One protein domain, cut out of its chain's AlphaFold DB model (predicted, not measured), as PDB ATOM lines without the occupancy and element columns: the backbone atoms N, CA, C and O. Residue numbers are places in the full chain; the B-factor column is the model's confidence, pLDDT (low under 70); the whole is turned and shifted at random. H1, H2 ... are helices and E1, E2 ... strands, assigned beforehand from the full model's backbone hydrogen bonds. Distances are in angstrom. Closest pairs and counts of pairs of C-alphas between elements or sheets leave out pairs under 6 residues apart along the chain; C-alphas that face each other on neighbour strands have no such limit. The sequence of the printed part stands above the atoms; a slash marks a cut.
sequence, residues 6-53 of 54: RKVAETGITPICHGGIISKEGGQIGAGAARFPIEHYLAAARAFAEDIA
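Overview. This is residues 6 to 53 of the 54 residues of an uncharacterized protein of bioreactor metagenome (UniProt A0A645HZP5). A long curved two-stranded hairpin, E1 and E2, makes one end of a rod, and two helices make the other, where short H1 packs on longer H2. The printed part has 48 residues, with named elements in the order H1, E1, E2, H2; the strands are antiparallel and the class is mixed. The whole is extended, with a radius of gyration of the C-alphas of 15.2 A and spans of 46 by 21 by 12 A.

Arrangement. Look first at the hairpin of E1, residues 16 to 22, and E2, residues 28 to 35, antiparallel at 156 degrees. N 17 and O 34, 2.8 A apart, are within hydrogen-bond range, as are N 32 and O 19, 2.9 A apart. E2 bends by 63 degrees at residue 31. H1, residues 6 to 11, touches H2, residues 39 to 51, which meets it with residues 41 to 45 alone; the closest C-alphas, of Ala 9 and Leu 42, are 5.9 A apart. They run opposite ways at a steep tilt of 43 degrees. H1 and E2 are apart, as are E1 and H2. In both helices every O i to N i+4 pair is within hydrogen-bond range.

Along the chain. Find C-alpha 28 at (46.529, 35.325, -23.437); from there E2 runs 19.0 A to C-alpha 35. E1 is 17.6 A long. H1, 8.5 A long, begins at C-alpha 6, (29.432, 22.237, -49.875); H2 runs 18.3 A to C-alpha 51 at (18.222, 15.706, -43.882).

Size, cuts and confidence. The C-alphas of Ile 29 and Ala 53, the two farthest apart, are 46.3 A from each other. The printed part has no cut, its three links are tight, and no printed residue has a pLDDT under 70.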
ATOM      1  N   ARG A   6      29.225  22.983 -48.622       96.12
ATOM      2  CA  ARG A   6      29.432  22.237 -49.875       96.12
ATOM      3  C   ARG A   6      30.654  22.758 -50.609       96.12
ATOM      4  O   ARG A   6      31.461  21.970 -51.080       96.12
ATOM      5  N   LYS A   7      30.843  24.081 -50.627       97.44
ATOM      6  CA  LYS A   7      32.029  24.703 -51.232       97.44
ATOM      7  C   LYS A   7      33.307  24.341 -50.473       97.44
ATOM      8  O   LYS A   7      34.343  24.113 -51.093       97.44
ATOM      9  N   VAL A   8      33.244  24.267 -49.142       97.44
ATOM     10  CA  VAL A   8      34.368  23.777 -48.325       97.44
ATOM     11  C   VAL A   8      34.682  22.315 -48.662       97.44
ATOM     12  O   VAL A   8      35.846  21.991 -48.886       97.44
ATOM     13  N   ALA A   9      33.662  21.454 -48.757       96.44
ATOM     14  CA  ALA A   9      33.833  20.044 -49.110       96.44
ATOM     15  C   ALA A   9      34.385  19.842 -50.535       96.44
ATOM     16  O   ALA A   9      35.258  19.004 -50.735       96.44
ATOM     17  N   GLU A  10      33.914  20.628 -51.505       97.50
ATOM     18  CA  GLU A  10      34.335  20.567 -52.909       97.50
ATOM     19  C   GLU A  10      35.778  21.049 -53.106       97.50
ATOM     20  O   GLU A  10      36.564  20.417 -53.807       97.50
ATOM     21  N   THR A  11      36.141  22.178 -52.489       97.56
ATOM     22  CA  THR A  11      37.447  22.820 -52.714       97.56
ATOM     23  C   THR A  11      38.552  22.307 -51.794       97.56
ATOM     24  O   THR A  11      39.726  22.565 -52.049       97.56
ATOM     25  N   GLY A  12      38.199  21.653 -50.686       96.44
ATOM     26  CA  GLY A  12      39.145  21.306 -49.626       96.44
ATOM     27  C   GLY A  12      39.655  22.510 -48.821       96.44
ATOM     28  O   GLY A  12      40.518  22.354 -47.956       96.44
ATOM     29  N   ILE A  13      39.150  23.723 -49.081       96.69
ATOM     30  CA  ILE A  13      39.613  24.951 -48.428       96.69
ATOM     31  C   ILE A  13      38.737  25.239 -47.209       96.69
ATOM     32  O   ILE A  13      37.591  25.672 -47.330       96.69
ATOM     33  N   THR A  14      39.302  25.068 -46.016       97.25
ATOM     34  CA  THR A  14      38.626  25.411 -44.757       97.25
ATOM     35  C   THR A  14      38.688  26.917 -44.447       97.25
ATOM     36  O   THR A  14      39.540  27.639 -44.972       97.25
ATOM     37  N   PRO A  15      37.801  27.449 -43.596       95.00
ATOM     38  CA  PRO A  15      37.902  28.819 -43.099       95.00
ATOM     39  C   PRO A  15      39.179  29.049 -42.278       95.00
ATOM     40  O   PRO A  15      39.627  28.162 -41.550       95.00
ATOM     41  N   ILE A  16      39.743  30.258 -42.371       96.00
ATOM     42  CA  ILE A  16      40.832  30.717 -41.501       96.00
ATOM     43  C   ILE A  16      40.261  31.557 -40.356       96.00
ATOM     44  O   ILE A  16      39.500  32.498 -40.582       96.00
ATOM     45  N   CYS A  17      40.640  31.221 -39.128       94.69
ATOM     46  CA  CYS A  17      40.181  31.883 -37.913       94.69
ATOM     47  C   CYS A  17      41.369  32.543 -37.216       94.69
ATOM     48  O   CYS A  17      42.327  31.866 -36.853       94.69
ATOM     49  N   HIS A  18      41.298  33.860 -37.030       97.00
ATOM     50  CA  HIS A  18      42.289  34.622 -36.274       97.00
ATOM     51  C   HIS A  18      41.821  34.790 -34.828       97.00
ATOM     52  O   HIS A  18      40.633  35.016 -34.590       97.00
ATOM     53  N   GLY A  19      42.734  34.697 -33.866       95.75
ATOM     54  CA  GLY A  19      42.392  34.821 -32.452       95.75
ATOM     55  C   GLY A  19      43.603  34.883 -31.527       95.75
ATOM     56  O   GLY A  19      44.750  34.760 -31.962       95.75
ATOM     57  N   GLY A  20      43.330  35.088 -30.237       97.06
ATOM     58  CA  GLY A  20      44.328  35.002 -29.174       97.06
ATOM     59  C   GLY A  20      44.701  33.550 -28.863       97.06
ATOM     60  O   GLY A  20      43.845  32.668 -28.863       97.06
ATOM     61  N   ILE A  21      45.977  33.306 -28.575       96.88
ATOM     62  CA  ILE A  21      46.476  32.016 -28.087       96.88
ATOM     63  C   ILE A  21      46.427  32.066 -26.562       96.88
ATOM     64  O   ILE A  21      47.072  32.919 -25.950       96.88
ATOM     65  N   ILE A  22      45.646  31.174 -25.955       96.69
ATOM     66  CA  ILE A  22      45.421  31.129 -24.507       96.69
ATOM     67  C   ILE A  22      46.277  30.017 -23.893       96.69
ATOM     68  O   ILE A  22      46.318  28.902 -24.417       96.69
ATOM     69  N   SER A  23      46.977  30.324 -22.798       97.50
ATOM     70  CA  SER A  23      47.740  29.330 -22.033       97.50
ATOM     71  C   SER A  23      46.809  28.306 -21.375       97.50
ATOM     72  O   SER A  23      45.671  28.620 -21.028       97.50
ATOM     73  N   LYS A  24      47.314  27.091 -21.125       96.81
ATOM     74  CA  LYS A  24      46.590  26.054 -20.367       96.81
ATOM     75  C   LYS A  24      46.231  26.492 -18.943       96.81
ATOM     76  O   LYS A  24      45.232  26.033 -18.408       96.81
ATOM     77  N   GLU A  25      47.029  27.378 -18.356       97.12
ATOM     78  CA  GLU A  25      46.815  27.938 -17.012       97.12
ATOM     79  C   GLU A  25      45.946  29.210 -17.033       97.12
ATOM     80  O   GLU A  25      45.685  29.811 -15.995       97.12
ATOM     81  N   GLY A  26      45.469  29.616 -18.213       95.62
ATOM     82  CA  GLY A  26      44.740  30.862 -18.420       95.62
ATOM     83  C   GLY A  26      45.646  32.032 -18.810       95.62
ATOM     84  O   GLY A  26      46.868  31.990 -18.688       95.62
ATOM     85  N   GLY A  27      45.021  33.092 -19.327       96.31
ATOM     86  CA  GLY A  27      45.713  34.268 -19.857       96.31
ATOM     87  C   GLY A  27      46.125  34.130 -21.327       96.31
ATOM     88  O   GLY A  27      46.437  33.045 -21.823       96.31
ATOM     89  N   GLN A  28      46.099  35.255 -22.043       97.94
ATOM     90  CA  GLN A  28      46.529  35.325 -23.437       97.94
ATOM     91  C   GLN A  28      48.054  35.436 -23.510       97.94
ATOM     92  O   GLN A  28      48.643  36.339 -22.926       97.94
ATOM     93  N   ILE A  29      48.678  34.538 -24.271       97.81
ATOM     94  CA  ILE A  29      50.138  34.457 -24.446       97.81
ATOM     95  C   ILE A  29      50.584  34.728 -25.888       97.81
ATOM     96  O   ILE A  29      51.768  34.662 -26.202       97.81
ATOM     97  N   GLY A  30      49.643  35.035 -26.780       97.44
ATOM     98  CA  GLY A  30      49.940  35.373 -28.166       97.44
ATOM     99  C   GLY A  30      48.688  35.637 -28.992       97.44
ATOM    100  O   GLY A  30      47.573  35.670 -28.468       97.44
ATOM    101  N   ALA A  31      48.882  35.811 -30.293       97.69
ATOM    102  CA  ALA A  31      47.833  35.899 -31.301       97.69
ATOM    103  C   ALA A  31      48.281  35.143 -32.554       97.69
ATOM    104  O   ALA A  31      49.477  35.046 -32.832       97.69
ATOM    105  N   GLY A  32      47.331  34.596 -33.302       96.62
ATOM    106  CA  GLY A  32      47.639  33.812 -34.487       96.62
ATOM    107  C   GLY A  32      46.416  33.504 -35.333       96.62
ATOM    108  O   GLY A  32      45.323  34.022 -35.102       96.62
ATOM    109  N   ALA A  33      46.632  32.646 -36.325       97.12
ATOM    110  CA  ALA A  33      45.603  32.138 -37.212       97.12
ATOM    111  C   ALA A  33      45.636  30.612 -37.208       97.12
ATOM    112  O   ALA A  33      46.710  30.012 -37.212       97.12
ATOM    113  N   ALA A  34      44.467  29.989 -37.237       95.25
ATOM    114  CA  ALA A  34      44.328  28.548 -37.348       95.25
ATOM    115  C   ALA A  34      43.227  28.194 -38.346       95.25
ATOM    116  O   ALA A  34      42.353  29.001 -38.668       95.25
ATOM    117  N   ARG A  35      43.280  26.959 -38.835       95.12
ATOM    118  CA  ARG A  35      42.211  26.332 -39.607       95.12
ATOM    119  C   ARG A  35      41.673  25.175 -38.789       95.12
ATOM    120  O   ARG A  35      42.455  24.438 -38.190       95.12
ATOM    121  N   PHE A  36      40.356  25.018 -38.775       90.62
ATOM    122  CA  PHE A  36      39.752  23.831 -38.184       90.62
ATOM    123  C   PHE A  36      39.945  22.614 -39.101       90.62
ATOM    124  O   PHE A  36      40.032  22.794 -40.324       90.62
ATOM    125  N   PRO A  37      40.002  21.396 -38.531       95.06
ATOM    126  CA  PRO A  37      40.027  20.160 -39.305       95.06
ATOM    127  C   PRO A  37      38.840  20.089 -40.279       95.06
ATOM    128  O   PRO A  37      37.726  20.519 -39.957       95.06
ATOM    129  N   ILE A  38      39.076  19.583 -41.491       96.69
ATOM    130  CA  ILE A  38      38.063  19.553 -42.558       96.69
ATOM    131  C   ILE A  38      36.924  18.573 -42.246       96.69
ATOM    132  O   ILE A  38      35.798  18.741 -42.716       96.69
ATOM    133  N   GLU A  39      37.192  17.583 -41.400       97.75
ATOM    134  CA  GLU A  39      36.301  16.495 -41.012       97.75
ATOM    135  C   GLU A  39      34.975  17.015 -40.445       97.75
ATOM    136  O   GLU A  39      33.921  16.454 -40.741       97.75
ATOM    137  N   HIS A  40      35.000  18.131 -39.709       95.44
ATOM    138  CA  HIS A  40      33.791  18.765 -39.177       95.44
ATOM    139  C   HIS A  40      32.865  19.279 -40.289       95.44
ATOM    140  O   HIS A  40      31.647  19.123 -40.207       95.44
ATOM    141  N   TYR A  41      33.434  19.852 -41.353       96.94
ATOM    142  CA  TYR A  41      32.671  20.355 -42.498       96.94
ATOM    143  C   TYR A  41      32.138  19.212 -43.360       96.94
ATOM    144  O   TYR A  41      31.002  19.279 -43.821       96.94
ATOM    145  N   LEU A  42      32.922  18.143 -43.534       97.75
ATOM    146  CA  LEU A  42      32.470  16.946 -44.246       97.75
ATOM    147  C   LEU A  42      31.329  16.246 -43.503       97.75
ATOM    148  O   LEU A  42      30.370  15.819 -44.137       97.75
ATOM    149  N   ALA A  43      31.410  16.146 -42.175       97.62
ATOM    150  CA  ALA A  43      30.330  15.600 -41.358       97.62
ATOM    151  C   ALA A  43      29.055  16.448 -41.479       97.62
ATOM    152  O   ALA A  43      27.985  15.899 -41.720       97.62
ATOM    153  N   ALA A  44      29.177  17.779 -41.407       96.75
ATOM    154  CA  ALA A  44      28.045  18.685 -41.594       96.75
ATOM    155  C   ALA A  44      27.426  18.574 -42.999       96.75
ATOM    156  O   ALA A  44      26.207  18.549 -43.128       96.75
ATOM    157  N   ALA A  45      28.249  18.473 -44.048       97.19
ATOM    158  CA  ALA A  45      27.769  18.306 -45.419       97.19
ATOM    159  C   ALA A  45      27.023  16.976 -45.621       97.19
ATOM    160  O   ALA A  45      26.007  16.963 -46.311       97.19
ATOM    161  N   ARG A  46      27.495  15.881 -45.005       97.44
ATOM    162  CA  ARG A  46      26.795  14.584 -45.024       97.44
ATOM    163  C   ARG A  46      25.457  14.663 -44.296       97.44
ATOM    164  O   ARG A  46      24.449  14.332 -44.899       97.44
ATOM    165  N   ALA A  47      25.447  15.177 -43.067       97.62
ATOM    166  CA  ALA A  47      24.221  15.310 -42.280       97.62
ATOM    167  C   ALA A  47      23.177  16.191 -42.987       97.62
ATOM    168  O   ALA A  47      22.004  15.849 -43.032       97.62
ATOM    169  N   PHE A  48      23.610  17.294 -43.605       97.00
ATOM    170  CA  PHE A  48      22.723  18.139 -44.404       97.00
ATOM    171  C   PHE A  48      22.161  17.406 -45.631       97.00
ATOM    172  O   PHE A  48      21.005  17.605 -45.974       97.00
ATOM    173  N   ALA A  49      22.966  16.576 -46.304       96.44
ATOM    174  CA  ALA A  49      22.509  15.792 -47.450       96.44
ATOM    175  C   ALA A  49      21.511  14.691 -47.052       96.44
ATOM    176  O   ALA A  49      20.612  14.394 -47.832       96.44
ATOM    177  N   GLU A  50      21.675  14.099 -45.868       97.25
ATOM    178  CA  GLU A  50      20.739  13.122 -45.301       97.25
ATOM    179  C   GLU A  50      19.396  13.780 -44.946       97.25
ATOM    180  O   GLU A  50      18.358  13.265 -45.344       97.25
ATOM    181  N   ASP A  51      19.419  14.950 -44.300       96.88
ATOM    182  CA  ASP A  51      18.222  15.706 -43.882       96.88
ATOM    183  C   ASP A  51      17.331  16.143 -45.057       96.88
ATOM    184  O   ASP A  51      16.111  16.109 -44.963       96.88
ATOM    185  N   ILE A  52      17.923  16.527 -46.194       94.81
ATOM    186  CA  ILE A  52      17.160  16.959 -47.383       94.81
ATOM    187  C   ILE A  52      16.717  15.805 -48.295       94.81
ATOM    188  O   ILE A  52      16.040  16.054 -49.295       94.81
ATOM    189  N   ALA A  53      17.200  14.586 -48.046       85.31
ATOM    190  CA  ALA A  53      16.845  13.404 -48.831       85.31
ATOM    191  C   ALA A  53      15.586  12.695 -48.297       85.31
ATOM    192  O   ALA A  53      15.053  11.828 -48.995       85.31
TER     193      ALA A  53